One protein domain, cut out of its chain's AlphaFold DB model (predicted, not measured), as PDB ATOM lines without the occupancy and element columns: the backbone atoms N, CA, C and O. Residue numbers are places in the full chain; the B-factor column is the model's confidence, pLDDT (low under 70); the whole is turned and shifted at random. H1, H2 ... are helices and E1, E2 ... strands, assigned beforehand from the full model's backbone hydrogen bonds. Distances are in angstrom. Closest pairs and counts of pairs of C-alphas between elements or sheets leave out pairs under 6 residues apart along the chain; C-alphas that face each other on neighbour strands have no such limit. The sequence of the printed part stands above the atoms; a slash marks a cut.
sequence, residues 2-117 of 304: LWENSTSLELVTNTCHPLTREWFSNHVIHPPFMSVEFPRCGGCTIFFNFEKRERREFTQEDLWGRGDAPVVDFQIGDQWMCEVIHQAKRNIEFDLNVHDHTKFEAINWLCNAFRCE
ATOM      1  N   LEU A   2      27.988 -24.136 216.858       66.00
ATOM      2  CA  LEU A   2      28.420 -22.746 216.587       66.00
ATOM      3  C   LEU A   2      27.366 -21.958 215.793       66.00
ATOM      4  O   LEU A   2      26.869 -20.959 216.286       66.00
ATOM      5  N   TRP A   3      26.927 -22.463 214.633       69.81
ATOM      6  CA  TRP A   3      25.977 -21.731 213.785       69.81
ATOM      7  C   TRP A   3      24.638 -21.435 214.467       69.81
ATOM      8  O   TRP A   3      24.112 -20.357 214.273       69.81
ATOM      9  N   GLU A   4      24.044 -22.343 215.241       73.00
ATOM     10  CA  GLU A   4      22.714 -22.127 215.852       73.00
ATOM     11  C   GLU A   4      22.738 -21.138 217.022       73.00
ATOM     12  O   GLU A   4      21.747 -20.452 217.249       73.00
ATOM     13  N   ASN A   5      23.877 -21.030 217.708       78.00
ATOM     14  CA  ASN A   5      24.043 -20.163 218.874       78.00
ATOM     15  C   ASN A   5      24.743 -18.836 218.536       78.00
ATOM     16  O   ASN A   5      24.869 -17.985 219.410       78.00
ATOM     17  N   SER A   6      25.212 -18.659 217.296       78.44
ATOM     18  CA  SER A   6      25.847 -17.419 216.850       78.44
ATOM     19  C   SER A   6      24.836 -16.305 216.590       78.44
ATOM     20  O   SER A   6      23.838 -16.478 215.878       78.44
ATOM     21  N   THR A   7      25.176 -15.121 217.080       80.88
ATOM     22  CA  THR A   7      24.545 -13.851 216.714       80.88
ATOM     23  C   THR A   7      24.778 -13.537 215.233       80.88
ATOM     24  O   THR A   7      25.706 -14.058 214.608       80.88
ATOM     25  N   SER A   8      23.971 -12.649 214.645       79.56
ATOM     26  CA  SER A   8      24.172 -12.225 213.249       79.56
ATOM     27  C   SER A   8      25.571 -11.634 213.008       79.56
ATOM     28  O   SER A   8      26.165 -11.880 211.963       79.56
ATOM     29  N   LEU A   9      26.126 -10.902 213.982       77.44
ATOM     30  CA  LEU A   9      27.465 -10.314 213.887       77.44
ATOM     31  C   LEU A   9      28.560 -11.387 213.876       77.44
ATOM     32  O   LEU A   9      29.477 -11.326 213.061       77.44
ATOM     33  N   GLU A  10      28.462 -12.391 214.749       79.19
ATOM     34  CA  GLU A  10      29.405 -13.515 214.773       79.19
ATOM     35  C   GLU A  10      29.341 -14.323 213.482       79.19
ATOM     36  O   GLU A  10      30.377 -14.727 212.961       79.19
ATOM     37  N   LEU A  11      28.143 -14.540 212.933       82.50
ATOM     38  CA  LEU A  11      28.013 -15.194 211.637       82.50
ATOM     39  C   LEU A  11      28.727 -14.403 210.550       82.50
ATOM     40  O   LEU A  11      29.471 -14.988 209.768       82.50
ATOM     41  N   VAL A  12      28.522 -13.090 210.504       81.94
ATOM     42  CA  VAL A  12      29.117 -12.248 209.471       81.94
ATOM     43  C   VAL A  12      30.637 -12.186 209.603       81.94
ATOM     44  O   VAL A  12      31.350 -12.500 208.653       81.94
ATOM     45  N   THR A  13      31.139 -11.863 210.794       78.69
ATOM     46  CA  THR A  13      32.581 -11.775 211.066       78.69
ATOM     47  C   THR A  13      33.289 -13.098 210.782       78.69
ATOM     48  O   THR A  13      34.283 -13.111 210.060       78.69
ATOM     49  N   ASN A  14      32.756 -14.231 211.249       81.81
ATOM     50  CA  ASN A  14      33.383 -15.532 211.016       81.81
ATOM     51  C   ASN A  14      33.251 -16.026 209.569       81.81
ATOM     52  O   ASN A  14      34.159 -16.706 209.086       81.81
ATOM     53  N   THR A  15      32.150 -15.708 208.879       83.88
ATOM     54  CA  THR A  15      31.978 -16.066 207.461       83.88
ATOM     55  C   THR A  15      32.930 -15.271 206.583       83.88
ATOM     56  O   THR A  15      33.435 -15.803 205.602       83.88
ATOM     57  N   CYS A  16      33.237 -14.026 206.936       80.12
ATOM     58  CA  CYS A  16      34.150 -13.231 206.131       80.12
ATOM     59  C   CYS A  16      35.628 -13.416 206.504       80.12
ATOM     60  O   CYS A  16      36.498 -13.241 205.655       80.12
ATOM     61  N   HIS A  17      35.925 -13.830 207.737       80.00
ATOM     62  CA  HIS A  17      37.295 -13.971 208.216       80.00
ATOM     63  C   HIS A  17      38.056 -15.133 207.526       80.00
ATOM     64  O   HIS A  17      37.554 -16.263 207.488       80.00
ATOM     65  N   PRO A  18      39.300 -14.926 207.039       77.12
ATOM     66  CA  PRO A  18      40.014 -15.898 206.200       77.12
ATOM     67  C   PRO A  18      40.206 -17.288 206.817       77.12
ATOM     68  O   PRO A  18      40.152 -18.287 206.104       77.12
ATOM     69  N   LEU A  19      40.418 -17.363 208.136       80.31
ATOM     70  CA  LEU A  19      40.682 -18.636 208.827       80.31
ATOM     71  C   LEU A  19      39.417 -19.456 209.101       80.31
ATOM     72  O   LEU A  19      39.503 -20.660 209.326       80.31
ATOM     73  N   THR A  20      38.251 -18.815 209.131       81.69
ATOM     74  CA  THR A  20      36.989 -19.432 209.573       81.69
ATOM     75  C   THR A  20      35.961 -19.532 208.454       81.69
ATOM     76  O   THR A  20      35.067 -20.376 208.538       81.69
ATOM     77  N   ARG A  21      36.115 -18.741 207.381       83.25
ATOM     78  CA  ARG A  21      35.195 -18.673 206.239       83.25
ATOM     79  C   ARG A  21      34.808 -20.039 205.706       83.25
ATOM     80  O   ARG A  21      33.626 -20.316 205.582       83.25
ATOM     81  N   GLU A  22      35.779 -20.895 205.383       85.00
ATOM     82  CA  GLU A  22      35.483 -22.181 204.738       85.00
ATOM     83  C   GLU A  22      34.538 -23.033 205.589       85.00
ATOM     84  O   GLU A  22      33.569 -23.598 205.078       85.00
ATOM     85  N   TRP A  23      34.773 -23.084 206.902       86.50
ATOM     86  CA  TRP A  23      33.895 -23.812 207.802       86.50
ATOM     87  C   TRP A  23      32.511 -23.157 207.856       86.50
ATOM     88  O   TRP A  23      31.516 -23.841 207.632       86.50
ATOM     89  N   PHE A  24      32.426 -21.843 208.079       82.38
ATOM     90  CA  PHE A  24      31.138 -21.154 208.222       82.38
ATOM     91  C   PHE A  24      30.308 -21.173 206.937       82.38
ATOM     92  O   PHE A  24      29.147 -21.576 206.983       82.38
ATOM     93  N   SER A  25      30.903 -20.865 205.783       82.00
ATOM     94  CA  SER A  25      30.242 -20.951 204.478       82.00
ATOM     95  C   SER A  25      29.728 -22.360 204.182       82.00
ATOM     96  O   SER A  25      28.644 -22.521 203.623       82.00
ATOM     97  N   ASN A  26      30.457 -23.406 204.593       84.44
ATOM     98  CA  ASN A  26      30.022 -24.786 204.375       84.44
ATOM     99  C   ASN A  26      28.893 -25.248 205.299       84.44
ATOM    100  O   ASN A  26      28.171 -26.185 204.946       84.44
ATOM    101  N   HIS A  27      28.715 -24.569 206.430       82.50
ATOM    102  CA  HIS A  27      27.745 -24.912 207.466       82.50
ATOM    103  C   HIS A  27      26.622 -23.873 207.592       82.50
ATOM    104  O   HIS A  27      25.946 -23.834 208.618       82.50
ATOM    105  N   VAL A  28      26.381 -23.059 206.555       75.56
ATOM    106  CA  VAL A  28      25.191 -22.200 206.468       75.56
ATOM    107  C   VAL A  28      23.941 -23.086 206.497       75.56
ATOM    108  O   VAL A  28      23.652 -23.795 205.534       75.56
ATOM    109  N   ILE A  29      23.200 -23.048 207.607       71.69
ATOM    110  CA  ILE A  29      21.955 -23.823 207.780       71.69
ATOM    111  C   ILE A  29      20.749 -23.043 207.239       71.69
ATOM    112  O   ILE A  29      19.850 -23.605 206.618       71.69
ATOM    113  N   HIS A  30      20.752 -21.729 207.465       80.19
ATOM    114  CA  HIS A  30      19.716 -20.805 207.020       80.19
ATOM    115  C   HIS A  30      20.399 -19.605 206.367       80.19
ATOM    116  O   HIS A  30      20.954 -18.776 207.096       80.19
ATOM    117  N   PRO A  31      20.415 -19.542 205.024       84.25
ATOM    118  CA  PRO A  31      20.945 -18.392 204.312       84.25
ATOM    119  C   PRO A  31      20.222 -17.111 204.744       84.25
ATOM    120  O   PRO A  31      19.002 -17.144 204.940       84.25
ATOM    121  N   PRO A  32      20.939 -15.992 204.917       86.31
ATOM    122  CA  PRO A  32      20.293 -14.715 205.156       86.31
ATOM    123  C   PRO A  32      19.525 -14.260 203.917       86.31
ATOM    124  O   PRO A  32      19.867 -14.590 202.781       86.31
ATOM    125  N   PHE A  33      18.525 -13.421 204.149       87.44
ATOM    126  CA  PHE A  33      17.982 -12.580 203.099       87.44
ATOM    127  C   PHE A  33      18.971 -11.452 202.810       87.44
ATOM    128  O   PHE A  33      19.415 -10.770 203.738       87.44
ATOM    129  N   MET A  34      19.294 -11.260 201.534       90.69
ATOM    130  CA  MET A  34      20.213 -10.224 201.081       90.69
ATOM    131  C   MET A  34      19.474  -9.207 200.213       90.69
ATOM    132  O   MET A  34      18.805  -9.579 199.241       90.69
ATOM    133  N   SER A  35      19.635  -7.926 200.539       91.25
ATOM    134  CA  SER A  35      19.229  -6.815 199.679       91.25
ATOM    135  C   SER A  35      20.408  -5.901 199.376       91.25
ATOM    136  O   SER A  35      21.333  -5.782 200.179       91.25
ATOM    137  N   VAL A  36      20.387  -5.271 198.205       90.88
ATOM    138  CA  VAL A  36      21.453  -4.372 197.746       90.88
ATOM    139  C   VAL A  36      20.854  -3.027 197.375       90.88
ATOM    140  O   VAL A  36      19.912  -2.967 196.591       90.88
ATOM    141  N   GLU A  37      21.421  -1.951 197.897       90.38
ATOM    142  CA  GLU A  37      21.094  -0.581 197.524       90.38
ATOM    143  C   GLU A  37      22.266   0.038 196.759       90.38
ATOM    144  O   GLU A  37      23.414  -0.017 197.193       90.38
ATOM    145  N   PHE A  38      21.983   0.636 195.604       88.12
ATOM    146  CA  PHE A  38      22.947   1.430 194.849       88.12
ATOM    147  C   PHE A  38      22.671   2.917 195.095       88.12
ATOM    148  O   PHE A  38      21.738   3.462 194.489       88.12
ATOM    149  N   PRO A  39      23.442   3.583 195.974       79.06
ATOM    150  CA  PRO A  39      23.220   4.981 196.302       79.06
ATOM    151  C   PRO A  39      23.685   5.906 195.168       79.06
ATOM    152  O   PRO A  39      24.220   5.492 194.140       79.06
ATOM    153  N   ARG A  40      23.480   7.210 195.376       67.94
ATOM    154  CA  ARG A  40      23.786   8.279 194.411       67.94
ATOM    155  C   ARG A  40      25.274   8.382 194.033       67.94
ATOM    156  O   ARG A  40      25.592   8.833 192.940       67.94
ATOM    157  N   CYS A  41      26.182   8.046 194.947       62.69
ATOM    158  CA  CYS A  41      27.600   8.396 194.847       62.69
ATOM    159  C   CYS A  41      28.492   7.152 194.797       62.69
ATOM    160  O   CYS A  41      29.269   6.929 195.715       62.69
ATOM    161  N   GLY A  42      28.395   6.363 193.724       66.44
ATOM    162  CA  GLY A  42      29.219   5.159 193.556       66.44
ATOM    163  C   GLY A  42      28.992   4.101 194.646       66.44
ATOM    164  O   GLY A  42      28.204   4.291 195.568       66.44
ATOM    165  N   GLY A  43      29.661   2.956 194.510       78.88
ATOM    166  CA  GLY A  43      29.567   1.887 195.502       78.88
ATOM    167  C   GLY A  43      28.206   1.188 195.580       78.88
ATOM    168  O   GLY A  43      27.406   1.228 194.637       78.88
ATOM    169  N   CYS A  44      27.973   0.498 196.695       85.19
ATOM    170  CA  CYS A  44      26.679  -0.073 197.069       85.19
ATOM    171  C   CYS A  44      26.615  -0.373 198.569       85.19
ATOM    172  O   CYS A  44      27.623  -0.741 199.166       85.19
ATOM    173  N   THR A  45      25.415  -0.322 199.134       86.25
ATOM    174  CA  THR A  45      25.141  -0.808 200.486       86.25
ATOM    175  C   THR A  45      24.499  -2.186 200.403       86.25
ATOM    176  O   THR A  45      23.545  -2.401 199.654       86.25
ATOM    177  N   ILE A  46      25.020  -3.151 201.153       86.56
ATOM    178  CA  ILE A  46      24.479  -4.511 201.218       86.56
ATOM    179  C   ILE A  46      23.882  -4.728 202.595       86.56
ATOM    180  O   ILE A  46      24.537  -4.481 203.604       86.56
ATOM    181  N   PHE A  47      22.667  -5.262 202.628       86.94
ATOM    182  CA  PHE A  47      21.956  -5.569 203.855       86.94
ATOM    183  C   PHE A  47      21.761  -7.073 203.990       86.94
ATOM    184  O   PHE A  47      21.234  -7.722 203.083       86.94
ATOM    185  N   PHE A  48      22.108  -7.610 205.157       85.56
ATOM    186  CA  PHE A  48      21.762  -8.970 205.549       85.56
ATOM    187  C   PHE A  48      20.714  -8.986 206.651       85.56
ATOM    188  O   PHE A  48      20.866  -8.343 207.696       85.56
ATOM    189  N   ASN A  49      19.691  -9.810 206.447       85.44
ATOM    190  CA  ASN A  49      18.695 -10.136 207.451       85.44
ATOM    191  C   ASN A  49      18.709 -11.647 207.726       85.44
ATOM    192  O   ASN A  49      18.357 -12.464 206.875       85.44
ATOM    193  N   PHE A  50      19.122 -12.009 208.938       82.69
ATOM    194  CA  PHE A  50      19.109 -13.382 209.429       82.69
ATOM    195  C   PHE A  50      17.824 -13.607 210.233       82.69
ATOM    196  O   PHE A  50      17.737 -13.227 211.405       82.69
ATOM    197  N   GLU A  51      16.811 -14.205 209.603       77.56
ATOM    198  CA  GLU A  51      15.519 -14.439 210.248       77.56
ATOM    199  C   GLU A  51      15.657 -15.230 211.559       77.56
ATOM    200  O   GLU A  51      16.425 -16.188 211.656       77.56
ATOM    201  N   LYS A  52      14.848 -14.855 212.563       71.50
ATOM    202  CA  LYS A  52      14.712 -15.560 213.855       71.50
ATOM    203  C   LYS A  52      16.006 -15.664 214.676       71.50
ATOM    204  O   LYS A  52      16.103 -16.538 215.534       71.50
ATOM    205  N   ARG A  53      16.980 -14.778 214.451       70.12
ATOM    206  CA  ARG A  53      18.233 -14.750 215.216       70.12
ATOM    207  C   ARG A  53      18.303 -13.637 216.240       70.12
ATOM    208  O   ARG A  53      17.833 -12.523 215.999       70.12
ATOM    209  N   GLU A  54      18.932 -13.962 217.368       61.69
ATOM    210  CA  GLU A  54      19.247 -12.996 218.409       61.69
ATOM    211  C   GLU A  54      20.232 -11.954 217.874       61.69
ATOM    212  O   GLU A  54      21.232 -12.252 217.211       61.69
ATOM    213  N   ARG A  55      19.894 -10.699 218.152       61.00
ATOM    214  CA  ARG A  55      20.678  -9.541 217.765       61.00
ATOM    215  C   ARG A  55      21.506  -9.155 218.970       61.00
ATOM    216  O   ARG A  55      20.951  -8.714 219.970       61.00
ATOM    217  N   ARG A  56      22.820  -9.284 218.865       53.53
ATOM    218  CA  ARG A  56      23.702  -8.569 219.778       53.53
ATOM    219  C   ARG A  56      23.829  -7.149 219.246       53.53
ATOM    220  O   ARG A  56      24.313  -6.972 218.132       53.53
ATOM    221  N   GLU A  57      23.299  -6.179 219.985       54.56
ATOM    222  CA  GLU A  57      23.610  -4.765 219.760       54.56
ATOM    223  C   GLU A  57      25.098  -4.553 220.052       54.56
ATOM    224  O   GLU A  57      25.640  -5.186 220.966       54.56
ATOM    225  N   PHE A  58      25.767  -3.696 219.276       54.09
ATOM    226  CA  PHE A  58      27.140  -3.309 219.590       54.09
ATOM    227  C   PHE A  58      27.210  -2.804 221.029       54.09
ATOM    228  O   PHE A  58      26.533  -1.842 221.398       54.09
ATOM    229  N   THR A  59      28.034  -3.449 221.849       52.19
ATOM    230  CA  THR A  59      28.320  -2.905 223.169       52.19
ATOM    231  C   THR A  59      29.305  -1.753 223.020       52.19
ATOM    232  O   THR A  59      30.080  -1.677 222.065       52.19
ATOM    233  N   GLN A  60      29.299  -0.838 223.984       42.00
ATOM    234  CA  GLN A  60      30.259   0.260 224.022       42.00
ATOM    235  C   GLN A  60      31.711  -0.264 224.026       42.00
ATOM    236  O   GLN A  60      32.580   0.343 223.417       42.00
ATOM    237  N   GLU A  61      31.968  -1.440 224.602       49.59
ATOM    238  CA  GLU A  61      33.278  -2.106 224.572       49.59
ATOM    239  C   GLU A  61      33.686  -2.577 223.162       49.59
ATOM    240  O   GLU A  61      34.855  -2.442 222.797       49.59
ATOM    241  N   ASP A  62      32.729  -3.027 222.338       49.72
ATOM    242  CA  ASP A  62      32.964  -3.428 220.940       49.72
ATOM    243  C   ASP A  62      33.400  -2.229 220.064       49.72
ATOM    244  O   ASP A  62      34.122  -2.403 219.086       49.72
ATOM    245  N   LEU A  63      33.018  -1.005 220.448       46.59
ATOM    246  CA  LEU A  63      33.394   0.249 219.778       46.59
ATOM    247  C   LEU A  63      34.697   0.860 220.332       46.59
ATOM    248  O   LEU A  63      35.357   1.657 219.666       46.59
ATOM    249  N   TRP A  64      35.078   0.524 221.568       40.06
ATOM    250  CA  TRP A  64      36.164   1.200 222.296       40.06
ATOM    251  C   TRP A  64      37.519   0.490 222.166       40.06
ATOM    252  O   TRP A  64      38.550   1.084 222.476       40.06
ATOM    253  N   GLY A  65      37.552  -0.741 221.640       43.84
ATOM    254  CA  GLY A  65      38.795  -1.483 221.400       43.84
ATOM    255  C   GLY A  65      39.690  -0.900 220.296       43.84
ATOM    256  O   GLY A  65      40.905  -1.090 220.354       43.84
ATOM    257  N   ARG A  66      39.118  -0.181 219.312       41.38
ATOM    258  CA  ARG A  66      39.841   0.517 218.225       41.38
ATOM    259  C   ARG A  66      39.086   1.718 217.623       41.38
ATOM    260  O   ARG A  66      39.291   2.003 216.463       41.38
ATOM    261  N   GLY A  67      38.222   2.430 218.339       42.88
ATOM    262  CA  GLY A  67      37.647   3.702 217.850       42.88
ATOM    263  C   GLY A  67      36.737   3.652 216.605       42.88
ATOM    264  O   GLY A  67      36.070   4.645 216.343       42.88
ATOM    265  N   ASP A  68      36.640   2.517 215.911       53.38
ATOM    266  CA  ASP A  68      35.853   2.301 214.700       53.38
ATOM    267  C   ASP A  68      34.984   1.038 214.874       53.38
ATOM    268  O   ASP A  68      35.368   0.092 215.568       53.38
ATOM    269  N   ALA A  69      33.787   1.034 214.281       59.28
ATOM    270  CA  ALA A  69      32.867  -0.111 214.263       59.28
ATOM    271  C   ALA A  69      33.538  -1.391 213.700       59.28
ATOM    272  O   ALA A  69      34.549  -1.284 213.005       59.28
ATOM    273  N   PRO A  70      33.034  -2.610 214.005       63.75
ATOM    274  CA  PRO A  70      33.733  -3.844 213.659       63.75
ATOM    275  C   PRO A  70      33.992  -3.939 212.162       63.75
ATOM    276  O   PRO A  70      33.076  -3.865 211.348       63.75
ATOM    277  N   VAL A  71      35.262  -4.114 211.826       67.62
ATOM    278  CA  VAL A  71      35.745  -4.149 210.453       67.62
ATOM    279  C   VAL A  71      35.876  -5.591 210.000       67.62
ATOM    280  O   VAL A  71      36.313  -6.462 210.757       67.62
ATOM    281  N   VAL A  72      35.500  -5.843 208.756       69.94
ATOM    282  CA  VAL A  72      35.648  -7.134 208.109       69.94
ATOM    283  C   VAL A  72      36.544  -7.001 206.898       69.94
ATOM    284  O   VAL A  72      36.267  -6.227 205.983       69.94
ATOM    285  N   ASP A  73      37.573  -7.841 206.878       70.94
ATOM    286  CA  ASP A  73      38.444  -7.999 205.728       70.94
ATOM    287  C   ASP A  73      37.969  -9.172 204.874       70.94
ATOM    288  O   ASP A  73      37.773 -10.282 205.377       70.94
ATOM    289  N   PHE A  74      37.819  -8.954 203.573       71.06
ATOM    290  CA  PHE A  74      37.555 -10.027 202.624       71.06
ATOM    291  C   PHE A  74      38.284  -9.811 201.304       71.06
ATOM    292  O   PHE A  74      38.551  -8.689 200.881       71.06
ATOM    293  N   GLN A  75      38.642 -10.920 200.658       71.12
ATOM    294  CA  GLN A  75      39.438 -10.916 199.437       71.12
ATOM    295  C   GLN A  75      38.567 -11.202 198.210       71.12
ATOM    296  O   GLN A  75      37.925 -12.257 198.134       71.12
ATOM    297  N   ILE A  76      38.611 -10.293 197.237       70.94
ATOM    298  CA  ILE A  76      37.969 -10.398 195.926       70.94
ATOM    299  C   ILE A  76      39.063 -10.459 194.862       70.94
ATOM    300  O   ILE A  76      39.792  -9.490 194.654       70.94
ATOM    301  N   GLY A  77      39.204 -11.609 194.199       70.62
ATOM    302  CA  GLY A  77      40.336 -11.845 193.299       70.62
ATOM    303  C   GLY A  77      41.664 -11.609 194.027       70.62
ATOM    304  O   GLY A  77      41.918 -12.210 195.072       70.62
ATOM    305  N   ASP A  78      42.473 -10.687 193.513       71.25
ATOM    306  CA  ASP A  78      43.761 -10.306 194.107       71.25
ATOM    307  C   ASP A  78      43.665  -9.091 195.055       71.25
ATOM    308  O   ASP A  78      44.673  -8.656 195.611       71.25
ATOM    309  N   GLN A  79      42.468  -8.525 195.252       70.62
ATOM    310  CA  GLN A  79      42.248  -7.326 196.064       70.62
ATOM    311  C   GLN A  79      41.705  -7.678 197.450       70.62
ATOM    312  O   GLN A  79      40.732  -8.419 197.586       70.62
ATOM    313  N   TRP A  80      42.320  -7.109 198.486       72.19
ATOM    314  CA  TRP A  80      41.783  -7.119 199.845       72.19
ATOM    315  C   TRP A  80      40.903  -5.894 200.050       72.19
ATOM    316  O   TRP A  80      41.330  -4.774 199.774       72.19
ATOM    317  N   MET A  81      39.691  -6.119 200.543       72.25
ATOM    318  CA  MET A  81      38.771  -5.069 200.950       72.25
ATOM    319  C   MET A  81      38.563  -5.124 202.452       72.25
ATOM    320  O   MET A  81      38.594  -6.201 203.042       72.25
ATOM    321  N   CYS A  82      38.363  -3.951 203.035       70.56
ATOM    322  CA  CYS A  82      38.283  -3.715 204.463       70.56
ATOM    323  C   CYS A  82      37.050  -2.843 204.680       70.56
ATOM    324  O   CYS A  82      37.048  -1.685 204.269       70.56
ATOM    325  N   GLU A  83      35.986  -3.420 205.229       71.38
ATOM    326  CA  GLU A  83      34.678  -2.768 205.291       71.38
ATOM    327  C   GLU A  83      34.170  -2.696 206.721       71.38
ATOM    328  O   GLU A  83      34.257  -3.662 207.483       71.38
ATOM    329  N   VAL A  84      33.628  -1.539 207.084       66.88
ATOM    330  CA  VAL A  84      33.050  -1.310 208.405       66.88
ATOM    331  C   VAL A  84      31.646  -1.905 208.427       66.88
ATOM    332  O   VAL A  84      30.802  -1.551 207.606       66.88
ATOM    333  N   ILE A  85      31.379  -2.803 209.374       66.81
ATOM    334  CA  ILE A  85      30.027  -3.301 209.598       66.81
ATOM    335  C   ILE A  85      29.237  -2.252 210.372       66.81
ATOM    336  O   ILE A  85      29.522  -1.969 211.540       66.81
ATOM    337  N   HIS A  86      28.162  -1.771 209.760       65.25
ATOM    338  CA  HIS A  86      27.136  -1.014 210.458       65.25
ATOM    339  C   HIS A  86      25.986  -1.949 210.865       65.25
ATOM    340  O   HIS A  86      25.641  -2.908 210.175       65.25
ATOM    341  N   GLN A  87      25.398  -1.709 212.034       59.50
ATOM    342  CA  GLN A  87      24.202  -2.414 212.490       59.50
ATOM    343  C   GLN A  87      23.093  -1.382 212.632       59.50
ATOM    344  O   GLN A  87      22.909  -0.782 213.693       59.50
ATOM    345  N   ALA A  88      22.339  -1.158 211.560       54.44
ATOM    346  CA  ALA A  88      21.069  -0.471 211.707       54.44
ATOM    347  C   ALA A  88      20.070  -1.377 212.431       54.44
ATOM    348  O   ALA A  88      20.207  -2.598 212.490       54.44
ATOM    349  N   LYS A  89      18.998  -0.770 212.950       55.50
ATOM    350  CA  LYS A  89      17.967  -1.373 213.820       55.50
ATOM    351  C   LYS A  89      17.473  -2.782 213.434       55.50
ATOM    352  O   LYS A  89      16.864  -3.448 214.274       55.50
ATOM    353  N   ARG A  90      17.617  -3.229 212.178       57.38
ATOM    354  CA  ARG A  90      17.145  -4.543 211.697       57.38
ATOM    355  C   ARG A  90      18.116  -5.322 210.803       57.38
ATOM    356  O   ARG A  90      17.883  -6.519 210.662       57.38
ATOM    357  N   ASN A  91      19.163  -4.696 210.267       64.38
ATOM    358  CA  ASN A  91      20.020  -5.268 209.227       64.38
ATOM    359  C   ASN A  91      21.500  -5.132 209.603       64.38
ATOM    360  O   ASN A  91      21.876  -4.198 210.312       64.38
ATOM    361  N   ILE A  92      22.321  -6.060 209.113       71.44
ATOM    362  CA  ILE A  92      23.770  -5.856 209.027       71.44
ATOM    363  C   ILE A  92      24.066  -5.184 207.693       71.44
ATOM    364  O   ILE A  92      23.615  -5.684 206.667       71.44
ATOM    365  N   GLU A  93      24.807  -4.086 207.735       74.62
ATOM    366  CA  GLU A  93      25.087  -3.197 206.612       74.62
ATOM    367  C   GLU A  93      26.573  -3.227 206.251       74.62
ATOM    368  O   GLU A  93      27.435  -3.136 207.127       74.62
ATOM    369  N   PHE A  94      26.849  -3.350 204.952       73.44
ATOM    370  CA  PHE A  94      28.173  -3.191 204.355       73.44
ATOM    371  C   PHE A  94      28.133  -2.050 203.347       73.44
ATOM    372  O   PHE A  94      27.464  -2.183 202.322       73.44
ATOM    373  N   ASP A  95      28.867  -0.974 203.610       75.19
ATOM    374  CA  ASP A  95      28.953   0.186 202.720       75.19
ATOM    375  C   ASP A  95      30.182   0.097 201.814       75.19
ATOM    376  O   ASP A  95      31.242   0.640 202.110       75.19
ATOM    377  N   LEU A  96      30.027  -0.569 200.669       74.94
ATOM    378  CA  LEU A  96      31.123  -0.802 199.735       74.94
ATOM    379  C   LEU A  96      31.435   0.459 198.926       74.94
ATOM    380  O   LEU A  96      30.820   0.707 197.887       74.94
ATOM    381  N   ASN A  97      32.442   1.224 199.344       70.31
ATOM    382  CA  ASN A  97      32.926   2.415 198.632       70.31
ATOM    383  C   ASN A  97      33.960   2.065 197.543       70.31
ATOM    384  O   ASN A  97      35.073   2.593 197.520       70.31
ATOM    385  N   VAL A  98      33.606   1.156 196.630       65.69
ATOM    386  CA  VAL A  98      34.528   0.611 195.613       65.69
ATOM    387  C   VAL A  98      34.140   0.971 194.174       65.69
ATOM    388  O   VAL A  98      32.986   1.283 193.875       65.69
ATOM    389  N   HIS A  99      35.125   0.931 193.266       65.44
ATOM    390  CA  HIS A  99      34.953   1.197 191.830       65.44
ATOM    391  C   HIS A  99      33.967   0.219 191.151       65.44
ATOM    392  O   HIS A  99      33.702  -0.880 191.643       65.44
ATOM    393  N   ASP A 100      33.442   0.609 189.981       66.56
ATOM    394  CA  ASP A 100      32.236   0.018 189.377       66.56
ATOM    395  C   ASP A 100      32.259  -1.492 189.123       66.56
ATOM    396  O   ASP A 100      31.211  -2.125 189.208       66.56
ATOM    397  N   HIS A 101      33.407  -2.102 188.829       70.00
ATOM    398  CA  HIS A 101      33.471  -3.555 188.626       70.00
ATOM    399  C   HIS A 101      33.579  -4.330 189.944       70.00
ATOM    400  O   HIS A 101      32.903  -5.344 190.120       70.00
ATOM    401  N   THR A 102      34.353  -3.810 190.897       77.38
ATOM    402  CA  THR A 102      34.624  -4.455 192.185       77.38
ATOM    403  C   THR A 102      33.353  -4.622 193.022       77.38
ATOM    404  O   THR A 102      33.201  -5.636 193.698       77.38
ATOM    405  N   LYS A 103      32.383  -3.698 192.926       83.38
ATOM    406  CA  LYS A 103      31.113  -3.800 193.675       83.38
ATOM    407  C   LYS A 103      30.303  -5.048 193.297       83.38
ATOM    408  O   LYS A 103      29.793  -5.742 194.170       83.38
ATOM    409  N   PHE A 104      30.224  -5.391 192.009       87.31
ATOM    410  CA  PHE A 104      29.487  -6.581 191.566       87.31
ATOM    411  C   PHE A 104      30.200  -7.875 191.960       87.31
ATOM    412  O   PHE A 104      29.546  -8.859 192.305       87.31
ATOM    413  N   GLU A 105      31.532  -7.880 191.934       86.38
ATOM    414  CA  GLU A 105      32.328  -9.012 192.413       86.38
ATOM    415  C   GLU A 105      32.174  -9.206 193.924       86.38
ATOM    416  O   GLU A 105      32.008 -10.340 194.370       86.38
ATOM    417  N   ALA A 106      32.129  -8.116 194.695       84.75
ATOM    418  CA  ALA A 106      31.898  -8.141 196.137       84.75
ATOM    419  C   ALA A 106      30.528  -8.726 196.480       84.75
ATOM    420  O   ALA A 106      30.431  -9.634 197.303       84.75
ATOM    421  N   ILE A 107      29.482  -8.263 195.791       88.44
ATOM    422  CA  ILE A 107      28.127  -8.798 195.930       88.44
ATOM    423  C   ILE A 107      28.117 -10.306 195.639       88.44
ATOM    424  O   ILE A 107      27.610 -11.083 196.444       88.44
ATOM    425  N   ASN A 108      28.713 -10.743 194.525       89.19
ATOM    426  CA  ASN A 108      28.761 -12.165 194.165       89.19
ATOM    427  C   ASN A 108      29.554 -12.999 195.182       89.19
ATOM    428  O   ASN A 108      29.156 -14.117 195.517       89.19
ATOM    429  N   TRP A 109      30.675 -12.473 195.676       87.69
ATOM    430  CA  TRP A 109      31.480 -13.126 196.702       87.69
ATOM    431  C   TRP A 109      30.674 -13.327 197.983       87.69
ATOM    432  O   TRP A 109      30.659 -14.430 198.528       87.69
ATOM    433  N   LEU A 110      29.951 -12.293 198.415       87.62
ATOM    434  CA  LEU A 110      29.093 -12.330 199.592       87.62
ATOM    435  C   LEU A 110      27.941 -13.330 199.416       87.62
ATOM    436  O   LEU A 110      27.748 -14.179 200.285       87.62
ATOM    437  N   CYS A 111      27.257 -13.334 198.266       89.44
ATOM    438  CA  CYS A 111      26.253 -14.354 197.943       89.44
ATOM    439  C   CYS A 111      26.807 -15.779 198.093       89.44
ATOM    440  O   CYS A 111      26.181 -16.635 198.717       89.44
ATOM    441  N   ASN A 112      28.011 -16.033 197.571       88.56
ATOM    442  CA  ASN A 112      28.653 -17.346 197.658       88.56
ATOM    443  C   ASN A 112      29.056 -17.705 199.094       88.56
ATOM    444  O   ASN A 112      28.837 -18.836 199.531       88.56
ATOM    445  N   ALA A 113      29.626 -16.752 199.835       86.44
ATOM    446  CA  ALA A 113      30.083 -16.960 201.203       86.44
ATOM    447  C   ALA A 113      28.919 -17.282 202.152       86.44
ATOM    448  O   ALA A 113      29.044 -18.167 203.000       86.44
ATOM    449  N   PHE A 114      27.776 -16.618 201.968       87.38
ATOM    450  CA  PHE A 114      26.567 -16.813 202.771       87.38
ATOM    451  C   PHE A 114      25.563 -17.797 202.154       87.38
ATOM    452  O   PHE A 114      24.504 -18.024 202.738       87.38
ATOM    453  N   ARG A 115      25.889 -18.398 200.998       88.06
ATOM    454  CA  ARG A 115      25.014 -19.302 200.227       88.06
ATOM    455  C   ARG A 115      23.601 -18.737 200.029       88.06
ATOM    456  O   ARG A 115      22.615 -19.458 200.171       88.06
ATOM    457  N   CYS A 116      23.512 -17.445 199.732       88.56
ATOM    458  CA  CYS A 116      22.256 -16.726 199.554       88.56
ATOM    459  C   CYS A 116      22.128 -16.146 198.143       88.56
ATOM    460  O   CYS A 116      23.111 -15.971 197.423       88.56
ATOM    461  N   GLU A 117      20.894 -15.817 197.773       90.75
ATOM    462  CA  GLU A 117      20.572 -15.084 196.552       90.75
ATOM    463  C   GLU A 117      20.118 -13.664 196.893       90.75
ATOM    464  O   GLU A 117      19.582 -13.390 197.973       90.75
TER     465      GLU A 117
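Overview. This is residues 2 to 117 of the 304 residues of an uncharacterized protein of Caenorhabditis brenneri (UniProt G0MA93). A strongly twisted, curled sheet of five strands wraps partly round one long helix, H5, which has C-alphas within 10 A of both edge strands, E1 and E3. H2 is on the same face of the sheet, H3 packs on H2 and on the last residues of H5, and the short H4 lies away from the other helices. The printed part has 116 residues, with five named helices and five named strands in the order H1 H2 H3 E1 E2 H4 E3 E4 E5 H5; the sheet runs E1 E2 E5 E4 E3, all antiparallel, and the class is mixed, helices and strands. The whole is compact, with a radius of gyration of the C-alphas of 13.6 A, and its rounded outline spans 36 by 32 by 25 A.

Arrangement. Begin at H1, residues 2 to 5, close to but not clearly touching H2, residues 8 to 16; their closest C-alphas, of Trp 3 and Leu 11, are 7.2 A apart. H3, residues 21 to 26, touches H2, the closest C-alphas being those of Thr 15 and Arg 21, 4.3 A apart. Go on to the hairpin of E1, residues 33 to 38, and E2, residues 44 to 49, where N 35 and O 47 are within hydrogen-bond range at 3.0 A. H4, residues 60 to 64, touches no helix and is not on the sheet. E3, residues 71 to 76, E4, residues 79 to 87, and E5, residues 92 to 96, form a meander, each strand the antiparallel neighbour of the one before. E4's pairing is staggered: find N 74 and O 81 of E3 and E4 at 2.9 A, and N 93 and O 86 of E5 and E4 at 2.8 A. E5 also neighbours E2, with N 46 and O 94 at 2.9 A. H5, residues 100 to 114, and H2 are on one face of this sheet, which gives two layers, helices and sheet; the closest C-alphas of H5 and E3, of Ile 76 and Ala 106, are 6.5 A apart. H5 touches H3 with residues 112 to 114 alone, closest at the C-alphas of Ser 25 and Ala 113, 5.2 A apart. Every O i to N i+4 pair is within hydrogen-bond range in H2, H3 and H4, and 10 of 11 in H5; H1 is too short for such a pair.

Along the chain. Find C-alpha 2, where H1 begins, at (28.420, -22.746, 216.587). E4, the longest strand, runs 24.9 A from C-alpha 79 at (42.248, -7.326, 196.064). H5 runs 22.2 A and ends at C-alpha 114, (26.567, -16.813, 202.771).

Size, cuts and confidence. The C-alphas farthest apart, of Leu 2 and Arg 40, are 38.4 A apart. The printed part has no cut and no long link. Mean pLDDT of the printed part is 73.8; look for values under 70 at residues 54 to 72 and 84 to 91, among others.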